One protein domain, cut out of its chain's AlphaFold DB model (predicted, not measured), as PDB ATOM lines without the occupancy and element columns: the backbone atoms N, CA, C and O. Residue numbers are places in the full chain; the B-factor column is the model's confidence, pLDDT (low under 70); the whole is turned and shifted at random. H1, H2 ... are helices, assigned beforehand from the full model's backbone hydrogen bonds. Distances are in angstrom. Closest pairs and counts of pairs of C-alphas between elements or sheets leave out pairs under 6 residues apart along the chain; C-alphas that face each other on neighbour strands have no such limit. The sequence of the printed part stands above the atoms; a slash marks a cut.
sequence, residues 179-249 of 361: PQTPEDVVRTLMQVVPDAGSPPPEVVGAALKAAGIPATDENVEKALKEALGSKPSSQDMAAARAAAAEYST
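What this domain is: This is residues 179 to 249 of the 361 residues of the protein "Hypothetical protein" of Symbiodinium natans (UniProt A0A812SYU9). Four helices make a small, compact body of two crossed pairs: H2 and H4 are packed closely, and H3 crosses both of them steeply with H1 at its side. H1 and H4 are at opposite ends of this arrangement, and residues 191 to 196, from the last two residues of H1 into the link to H2, stick out. The printed part has 71 residues with four named helices, H1, H2, H3 and H4 in chain order, and no named strand; the class is all helix. It is compact, with a radius of gyration of the C-alphas of 10.6 A and spans of 29 by 23 by 18 A.

Where its parts are: H1 holds residues 182 to 192 and begins at C-alpha 182, at (44.339, 122.562, 22.142); it measures 15.7 A from first to last C-alpha. H2 holds residues 201 to 210 and measures 14.2 A. H3 holds residues 217 to 228, 15.9 A, with C-alpha 217 at (34.029, 119.598, 25.653). H4, the longest with 16 residues, holds residues 234 to 249, measures 23.7 A and ends at C-alpha 249, at (37.563, 105.081, 12.788).

How they stand to each other: H2 and H3 are the hub, each touching three other helices. H1 touches H3, closest at the C-alphas of Pro 182 and Ala 223, 5.0 A apart; they run the same way at a shallow tilt of 34 degrees, only just short of steep. H1 touches H2 about perpendicular, at 75 degrees, with the closest C-alphas those of Pro 182 and Leu 208, 6.4 A apart. H1 and H4 are apart. H2 touches H4 with 29 pairs of C-alphas within 8 A, the closest those of Gly 205 and Ala 240, 4.1 A apart; they run the same way at a tilt of 37 degrees, only just steep. H3 touches H2 with residues 220 to 224 alone, opposite ways at a steep tilt of 57 degrees; the closest C-alphas are those of Pro 201 and Leu 224, 6.8 A apart. H4 touches H3 with residues 236 to 241 alone, opposite ways at a steep tilt of 68 degrees, only just short of about perpendicular; the closest C-alphas, of Val 220 and Met 237, are 6.7 A apart. The helix packing is mostly crossed, with one of five tilts shallow. In H1, H2 and H3 every O i to N i+4 pair is within hydrogen-bond range; in H4 10 of 12 are.

The domain as a whole: The outline is rounded, and the two C-alphas farthest apart, of Ser 230 and Thr 249, are 30.4 A apart. The printed part has no cut. The link from H3 to H4 is tight, and those from H1 to H2 and from H2 to H3 are short. The mean pLDDT of the printed part is 94.5, and residues 248 to 249 are under 70.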
ATOM      1  N   PRO A 179      51.956 119.611  19.029       93.75
ATOM      2  CA  PRO A 179      51.220 120.530  19.885       93.75
ATOM      3  C   PRO A 179      50.595 119.753  21.049       93.75
ATOM      4  O   PRO A 179      49.866 118.787  20.841       93.75
ATOM      5  N   GLN A 180      50.916 120.159  22.279       94.31
ATOM      6  CA  GLN A 180      50.436 119.484  23.492       94.31
ATOM      7  C   GLN A 180      49.151 120.106  24.044       94.31
ATOM      8  O   GLN A 180      48.478 119.496  24.875       94.31
ATOM      9  N   THR A 181      48.816 121.320  23.607       97.44
ATOM     10  CA  THR A 181      47.633 122.051  24.062       97.44
ATOM     11  C   THR A 181      46.656 122.279  22.907       97.44
ATOM     12  O   THR A 181      47.080 122.383  21.750       97.44
ATOM     13  N   PRO A 182      45.339 122.334  23.180       97.00
ATOM     14  CA  PRO A 182      44.339 122.562  22.142       97.00
ATOM     15  C   PRO A 182      44.520 123.909  21.427       97.00
ATOM     16  O   PRO A 182      44.231 124.020  20.237       97.00
ATOM     17  N   GLU A 183      45.031 124.924  22.122       97.38
ATOM     18  CA  GLU A 183      45.347 126.230  21.547       97.38
ATOM     19  C   GLU A 183      46.558 126.159  20.604       97.38
ATOM     20  O   GLU A 183      46.531 126.753  19.524       97.38
ATOM     21  N   ASP A 184      47.594 125.390  20.962       97.06
ATOM     22  CA  ASP A 184      48.766 125.201  20.099       97.06
ATOM     23  C   ASP A 184      48.387 124.511  18.788       97.06
ATOM     24  O   ASP A 184      48.858 124.930  17.736       97.06
ATOM     25  N   VAL A 185      47.475 123.528  18.821       96.44
ATOM     26  CA  VAL A 185      46.957 122.874  17.603       96.44
ATOM     27  C   VAL A 185      46.387 123.906  16.632       96.44
ATOM     28  O   VAL A 185      46.691 123.885  15.440       96.44
ATOM     29  N   VAL A 186      45.584 124.840  17.138       96.81
ATOM     30  CA  VAL A 186      44.953 125.880  16.318       96.81
ATOM     31  C   VAL A 186      45.979 126.882  15.804       96.81
ATOM     32  O   VAL A 186      45.934 127.247  14.630       96.81
ATOM     33  N   ARG A 187      46.948 127.283  16.632       95.94
ATOM     34  CA  ARG A 187      48.050 128.153  16.191       95.94
ATOM     35  C   ARG A 187      48.876 127.502  15.095       95.94
ATOM     36  O   ARG A 187      49.198 128.168  14.117       95.94
ATOM     37  N   THR A 188      49.175 126.212  15.222       94.56
ATOM     38  CA  THR A 188      49.866 125.451  14.181       94.56
ATOM     39  C   THR A 188      49.030 125.393  12.904       94.56
ATOM     40  O   THR A 188      49.559 125.671  11.833       94.56
ATOM     41  N   LEU A 189      47.721 125.126  12.989       94.44
ATOM     42  CA  LEU A 189      46.834 125.154  11.817       94.44
ATOM     43  C   LEU A 189      46.841 126.520  11.113       94.44
ATOM     44  O   LEU A 189      46.965 126.582   9.891       94.44
ATOM     45  N   MET A 190      46.760 127.611  11.877       94.75
ATOM     46  CA  MET A 190      46.798 128.973  11.334       94.75
ATOM     47  C   MET A 190      48.167 129.340  10.746       94.75
ATOM     48  O   MET A 190      48.232 130.105   9.790       94.75
ATOM     49  N   GLN A 191      49.263 128.794  11.283       93.00
ATOM     50  CA  GLN A 191      50.607 128.972  10.721       93.00
ATOM     51  C   GLN A 191      50.788 128.228   9.396       93.00
ATOM     52  O   GLN A 191      51.458 128.739   8.502       93.00
ATOM     53  N   VAL A 192      50.201 127.037   9.266       90.62
ATOM     54  CA  VAL A 192      50.287 126.230   8.040       90.62
ATOM     55  C   VAL A 192      49.429 126.831   6.923       90.62
ATOM     56  O   VAL A 192      49.800 126.733   5.754       90.62
ATOM     57  N   VAL A 193      48.305 127.474   7.262       90.38
ATOM     58  CA  VAL A 193      47.366 128.035   6.277       90.38
ATOM     59  C   VAL A 193      46.999 129.497   6.601       90.38
ATOM     60  O   VAL A 193      45.848 129.786   6.933       90.38
ATOM     61  N   PRO A 194      47.947 130.449   6.487       85.38
ATOM     62  CA  PRO A 194      47.730 131.842   6.894       85.38
ATOM     63  C   PRO A 194      46.644 132.559   6.075       85.38
ATOM     64  O   PRO A 194      45.956 133.436   6.596       85.38
ATOM     65  N   ASP A 195      46.444 132.158   4.816       87.12
ATOM     66  CA  ASP A 195      45.493 132.801   3.902       87.12
ATOM     67  C   ASP A 195      44.049 132.282   4.040       87.12
ATOM     68  O   ASP A 195      43.122 132.897   3.513       87.12
ATOM     69  N   ALA A 196      43.822 131.168   4.751       84.44
ATOM     70  CA  ALA A 196      42.483 130.577   4.887       84.44
ATOM     71  C   ALA A 196      41.624 131.226   5.987       84.44
ATOM     72  O   ALA A 196      40.423 130.960   6.062       84.44
ATOM     73  N   GLY A 197      42.208 132.087   6.824       91.69
ATOM     74  CA  GLY A 197      41.515 132.685   7.965       91.69
ATOM     75  C   GLY A 197      41.286 131.686   9.104       91.69
ATOM     76  O   GLY A 197      42.134 130.840   9.381       91.69
ATOM     77  N   SER A 198      40.156 131.809   9.809       95.38
ATOM     78  CA  SER A 198      39.816 130.916  10.924       95.38
ATOM     79  C   SER A 198      39.515 129.500  10.416       95.38
ATOM     80  O   SER A 198      38.650 129.348   9.547       95.38
ATOM     81  N   PRO A 199      40.169 128.457  10.959       96.50
ATOM     82  CA  PRO A 199      39.912 127.088  10.537       96.50
ATOM     83  C   PRO A 199      38.463 126.680  10.863       96.50
ATOM     84  O   PRO A 199      37.945 127.049  11.922       96.50
ATOM     85  N   PRO A 200      37.800 125.911   9.981       97.06
ATOM     86  CA  PRO A 200      36.452 125.416  10.237       97.06
ATOM     87  C   PRO A 200      36.448 124.410  11.405       97.06
ATOM     88  O   PRO A 200      37.458 123.734  11.644       97.06
ATOM     89  N   PRO A 201      35.334 124.292  12.151       97.31
ATOM     90  CA  PRO A 201      35.281 123.509  13.386       97.31
ATOM     91  C   PRO A 201      35.595 122.023  13.181       97.31
ATOM     92  O   PRO A 201      36.213 121.400  14.042       97.31
ATOM     93  N   GLU A 202      35.245 121.461  12.027       97.00
ATOM     94  CA  GLU A 202      35.540 120.076  11.660       97.00
ATOM     95  C   GLU A 202      37.053 119.826  11.580       97.00
ATOM     96  O   GLU A 202      37.553 118.819  12.085       97.00
ATOM     97  N   VAL A 203      37.803 120.774  11.008       96.62
ATOM     98  CA  VAL A 203      39.268 120.687  10.893       96.62
ATOM     99  C   VAL A 203      39.921 120.804  12.265       96.62
ATOM    100  O   VAL A 203      40.869 120.076  12.547       96.62
ATOM    101  N   VAL A 204      39.390 121.655  13.148       97.19
ATOM    102  CA  VAL A 204      39.873 121.764  14.534       97.19
ATOM    103  C   VAL A 204      39.663 120.443  15.281       97.19
ATOM    104  O   VAL A 204      40.587 119.950  15.926       97.19
ATOM    105  N   GLY A 205      38.484 119.828  15.149       96.81
ATOM    106  CA  GLY A 205      38.183 118.523  15.741       96.81
ATOM    107  C   GLY A 205      39.115 117.408  15.258       96.81
ATOM    108  O   GLY A 205      39.692 116.679  16.069       96.81
ATOM    109  N   ALA A 206      39.314 117.312  13.942       96.19
ATOM    110  CA  ALA A 206      40.234 116.348  13.343       96.19
ATOM    111  C   ALA A 206      41.690 116.586  13.785       96.19
ATOM    112  O   ALA A 206      42.402 115.635  14.110       96.19
ATOM    113  N   ALA A 207      42.127 117.845  13.864       95.88
ATOM    114  CA  ALA A 207      43.486 118.195  14.263       95.88
ATOM    115  C   ALA A 207      43.768 117.909  15.745       95.88
ATOM    116  O   ALA A 207      44.838 117.395  16.063       95.88
ATOM    117  N   LEU A 208      42.810 118.164  16.648       96.62
ATOM    118  CA  LEU A 208      42.932 117.777  18.060       96.62
ATOM    119  C   LEU A 208      43.150 116.270  18.191       96.62
ATOM    120  O   LEU A 208      44.037 115.825  18.920       96.62
ATOM    121  N   LYS A 209      42.385 115.486  17.424       94.94
ATOM    122  CA  LYS A 209      42.526 114.033  17.404       94.94
ATOM    123  C   LYS A 209      43.880 113.598  16.838       94.94
ATOM    124  O   LYS A 209      44.519 112.735  17.434       94.94
ATOM    125  N   ALA A 210      44.325 114.197  15.734       94.44
ATOM    126  CA  ALA A 210      45.624 113.912  15.124       94.44
ATOM    127  C   ALA A 210      46.801 114.261  16.055       94.44
ATOM    128  O   ALA A 210      47.807 113.559  16.067       94.44
ATOM    129  N   ALA A 211      46.645 115.297  16.884       94.38
ATOM    130  CA  ALA A 211      47.601 115.669  17.926       94.38
ATOM    131  C   ALA A 211      47.554 114.752  19.167       94.38
ATOM    132  O   ALA A 211      48.345 114.926  20.090       94.38
ATOM    133  N   GLY A 212      46.632 113.781  19.218       94.56
ATOM    134  CA  GLY A 212      46.449 112.894  20.371       94.56
ATOM    135  C   GLY A 212      45.783 113.566  21.575       94.56
ATOM    136  O   GLY A 212      45.774 112.997  22.666       94.56
ATOM    137  N   ILE A 213      45.211 114.759  21.397       96.25
ATOM    138  CA  ILE A 213      44.499 115.479  22.452       96.25
ATOM    139  C   ILE A 213      43.057 114.951  22.503       96.25
ATOM    140  O   ILE A 213      42.370 114.924  21.477       96.25
ATOM    141  N   PRO A 214      42.554 114.519  23.674       95.12
ATOM    142  CA  PRO A 214      41.187 114.034  23.783       95.12
ATOM    143  C   PRO A 214      40.202 115.165  23.472       95.12
ATOM    144  O   PRO A 214      40.292 116.255  24.042       95.12
ATOM    145  N   ALA A 215      39.238 114.894  22.592       95.31
ATOM    146  CA  ALA A 215      38.205 115.840  22.170       95.31
ATOM    147  C   ALA A 215      37.097 116.002  23.233       95.31
ATOM    148  O   ALA A 215      35.919 115.777  22.956       95.31
ATOM    149  N   THR A 216      37.481 116.346  24.466       97.12
ATOM    150  CA  THR A 216      36.532 116.711  25.526       97.12
ATOM    151  C   THR A 216      35.913 118.075  25.239       97.12
ATOM    152  O   THR A 216      36.479 118.889  24.505       97.12
ATOM    153  N   ASP A 217      34.757 118.342  25.841       96.56
ATOM    154  CA  ASP A 217      34.029 119.598  25.653       96.56
ATOM    155  C   ASP A 217      34.892 120.809  26.033       96.56
ATOM    156  O   ASP A 217      34.880 121.804  25.314       96.56
ATOM    157  N   GLU A 218      35.715 120.709  27.085       97.62
ATOM    158  CA  GLU A 218      36.613 121.802  27.471       97.62
ATOM    159  C   GLU A 218      37.732 122.036  26.447       97.62
ATOM    160  O   GLU A 218      38.080 123.185  26.167       97.62
ATOM    161  N   ASN A 219      38.303 120.970  25.879       97.44
ATOM    162  CA  ASN A 219      39.398 121.079  24.910       97.44
ATOM    163  C   ASN A 219      38.904 121.606  23.560       97.44
ATOM    164  O   ASN A 219      39.557 122.457  22.955       97.44
ATOM    165  N   VAL A 220      37.732 121.147  23.114       97.81
ATOM    166  CA  VAL A 220      37.087 121.643  21.893       97.81
ATOM    167  C   VAL A 220      36.674 123.107  22.061       97.81
ATOM    168  O   VAL A 220      36.913 123.905  21.158       97.81
ATOM    169  N   GLU A 221      36.127 123.499  23.220       97.88
ATOM    170  CA  GLU A 221      35.761 124.899  23.481       97.88
ATOM    171  C   GLU A 221      36.992 125.811  23.465       97.88
ATOM    172  O   GLU A 221      36.957 126.871  22.842       97.88
ATOM    173  N   LYS A 222      38.094 125.396  24.104       97.94
ATOM    174  CA  LYS A 222      39.363 126.138  24.104       97.94
ATOM    175  C   LYS A 222      39.938 126.316  22.703       97.94
ATOM    176  O   LYS A 222      40.251 127.442  22.321       97.94
ATOM    177  N   ALA A 223      40.010 125.235  21.926       97.62
ATOM    178  CA  ALA A 223      40.503 125.280  20.554       97.62
ATOM    179  C   ALA A 223      39.631 126.196  19.676       97.62
ATOM    180  O   ALA A 223      40.131 127.111  19.026       97.62
ATOM    181  N   LEU A 224      38.306 126.016  19.699       97.44
ATOM    182  CA  LEU A 224      37.404 126.835  18.885       97.44
ATOM    183  C   LEU A 224      37.393 128.305  19.315       97.44
ATOM    184  O   LEU A 224      37.270 129.186  18.467       97.44
ATOM    185  N   LYS A 225      37.556 128.592  20.610       97.75
ATOM    186  CA  LYS A 225      37.674 129.964  21.111       97.75
ATOM    187  C   LYS A 225      38.950 130.650  20.616       97.75
ATOM    188  O   LYS A 225      38.881 131.832  20.287       97.75
ATOM    189  N   GLU A 226      40.072 129.932  20.532       97.50
ATOM    190  CA  GLU A 226      41.313 130.445  19.925       97.50
ATOM    191  C   GLU A 226      41.122 130.675  18.414       97.50
ATOM    192  O   GLU A 226      41.507 131.720  17.897       97.50
ATOM    193  N   ALA A 227      40.447 129.752  17.715       96.50
ATOM    194  CA  ALA A 227      40.227 129.830  16.266       96.50
ATOM    195  C   ALA A 227      39.273 130.966  15.846       96.50
ATOM    196  O   ALA A 227      39.502 131.648  14.844       96.50
ATOM    197  N   LEU A 228      38.179 131.155  16.593       95.31
ATOM    198  CA  LEU A 228      37.105 132.108  16.280       95.31
ATOM    199  C   LEU A 228      37.252 133.449  17.014       95.31
ATOM    200  O   LEU A 228      36.500 134.385  16.733       95.31
ATOM    201  N   GLY A 229      38.135 133.536  18.015       95.75
ATOM    202  CA  GLY A 229      38.281 134.701  18.899       95.75
ATOM    203  C   GLY A 229      37.031 135.030  19.733       95.75
ATOM    204  O   GLY A 229      36.962 136.076  20.377       95.75
ATOM    205  N   SER A 230      36.015 134.166  19.712       95.69
ATOM    206  CA  SER A 230      34.707 134.377  20.333       95.69
ATOM    207  C   SER A 230      34.143 133.063  20.874       95.69
ATOM    208  O   SER A 230      34.728 131.997  20.688       95.69
ATOM    209  N   LYS A 231      33.036 133.132  21.624       96.81
ATOM    210  CA  LYS A 231      32.417 131.936  22.205       96.81
ATOM    211  C   LYS A 231      31.848 131.056  21.076       96.81
ATOM    212  O   LYS A 231      30.989 131.558  20.348       96.81
ATOM    213  N   PRO A 232      32.278 129.786  20.940       96.56
ATOM    214  CA  PRO A 232      31.798 128.907  19.876       96.56
ATOM    215  C   PRO A 232      30.302 128.630  20.015       96.56
ATOM    216  O   PRO A 232      29.761 128.571  21.127       96.56
ATOM    217  N   SER A 233      29.617 128.466  18.883       97.81
ATOM    218  CA  SER A 233      28.209 128.077  18.890       97.81
ATOM    219  C   SER A 233      28.056 126.595  19.254       97.81
ATOM    220  O   SER A 233      28.985 125.798  19.123       97.81
ATOM    221  N   SER A 234      26.861 126.188  19.694       97.19
ATOM    222  CA  SER A 234      26.568 124.770  19.950       97.19
ATOM    223  C   SER A 234      26.726 123.904  18.696       97.19
ATOM    224  O   SER A 234      27.084 122.733  18.805       97.19
ATOM    225  N   GLN A 235      26.489 124.483  17.515       97.25
ATOM    226  CA  GLN A 235      26.681 123.815  16.234       97.25
ATOM    227  C   GLN A 235      28.169 123.565  15.954       97.25
ATOM    228  O   GLN A 235      28.521 122.453  15.572       97.25
ATOM    229  N   ASP A 236      29.040 124.540  16.228       97.62
ATOM    230  CA  ASP A 236      30.494 124.394  16.040       97.62
ATOM    231  C   ASP A 236      31.068 123.326  16.980       97.62
ATOM    232  O   ASP A 236      31.851 122.471  16.567       97.62
ATOM    233  N   MET A 237      30.612 123.321  18.238       98.00
ATOM    234  CA  MET A 237      30.993 122.312  19.232       98.00
ATOM    235  C   MET A 237      30.581 120.893  18.813       98.00
ATOM    236  O   MET A 237      31.305 119.935  19.093       98.00
ATOM    237  N   ALA A 238      29.415 120.745  18.174       97.38
ATOM    238  CA  ALA A 238      28.920 119.461  17.682       97.38
ATOM    239  C   ALA A 238      29.680 119.000  16.429       97.38
ATOM    240  O   ALA A 238      30.063 117.835  16.352       97.38
ATOM    241  N   ALA A 239      29.946 119.912  15.489       97.19
ATOM    242  CA  ALA A 239      30.693 119.628  14.265       97.19
ATOM    243  C   ALA A 239      32.139 119.201  14.561       97.19
ATOM    244  O   ALA A 239      32.598 118.172  14.066       97.19
ATOM    245  N   ALA A 240      32.829 119.923  15.450       97.19
ATOM    246  CA  ALA A 240      34.182 119.571  15.874       97.19
ATOM    247  C   ALA A 240      34.236 118.196  16.563       97.19
ATOM    248  O   ALA A 240      35.132 117.395  16.298       97.19
ATOM    249  N   ARG A 241      33.249 117.878  17.413       96.75
ATOM    250  CA  ARG A 241      33.157 116.555  18.053       96.75
ATOM    251  C   ARG A 241      32.881 115.435  17.058       96.75
ATOM    252  O   ARG A 241      33.517 114.387  17.152       96.75
ATOM    253  N   ALA A 242      31.959 115.647  16.120       96.25
ATOM    254  CA  ALA A 242      31.654 114.669  15.082       96.25
ATOM    255  C   ALA A 242      32.903 114.356  14.243       96.25
ATOM    256  O   ALA A 242      33.272 113.193  14.110       96.25
ATOM    257  N   ALA A 243      33.628 115.387  13.802       96.06
ATOM    258  CA  ALA A 243      34.857 115.214  13.034       96.06
ATOM    259  C   ALA A 243      35.963 114.487  13.824       96.06
ATOM    260  O   ALA A 243      36.627 113.596  13.293       96.06
ATOM    261  N   ALA A 244      36.135 114.803  15.114       95.19
ATOM    262  CA  ALA A 244      37.087 114.101  15.977       95.19
ATOM    263  C   ALA A 244      36.735 112.606  16.162       95.19
ATOM    264  O   ALA A 244      37.627 111.755  16.275       95.19
ATOM    265  N   ALA A 245      35.439 112.279  16.196       93.31
ATOM    266  CA  ALA A 245      34.955 110.905  16.290       93.31
ATOM    267  C   ALA A 245      35.162 110.133  14.975       93.31
ATOM    268  O   ALA A 245      35.662 109.011  15.006       93.31
ATOM    269  N   GLU A 246      34.853 110.743  13.829       91.44
ATOM    270  CA  GLU A 246      35.036 110.135  12.503       91.44
ATOM    271  C   GLU A 246      36.507 109.843  12.196       91.44
ATOM    272  O   GLU A 246      36.842 108.776  11.691       91.44
ATOM    273  N   TYR A 247      37.423 110.728  12.593       81.75
ATOM    274  CA  TYR A 247      38.854 110.468  12.416       81.75
ATOM    275  C   TYR A 247      39.375 109.306  13.280       81.75
ATOM    276  O   TYR A 247      40.424 108.736  12.982       81.75
ATOM    277  N   SER A 248      38.644 108.907  14.329       68.38
ATOM    278  CA  SER A 248      39.016 107.758  15.166       68.38
ATOM    279  C   SER A 248      38.761 106.410  14.484       68.38
ATOM    280  O   SER A 248      39.362 105.421  14.889       68.38
ATOM    281  N   THR A 249      37.896 106.345  13.467       58.28
ATOM    282  CA  THR A 249      37.563 105.081  12.788       58.28
ATOM    283  C   THR A 249      38.432 104.813  11.560       58.28
ATOM    284  O   THR A 249      38.477 103.678  11.093       58.28
TER     285      THR A 249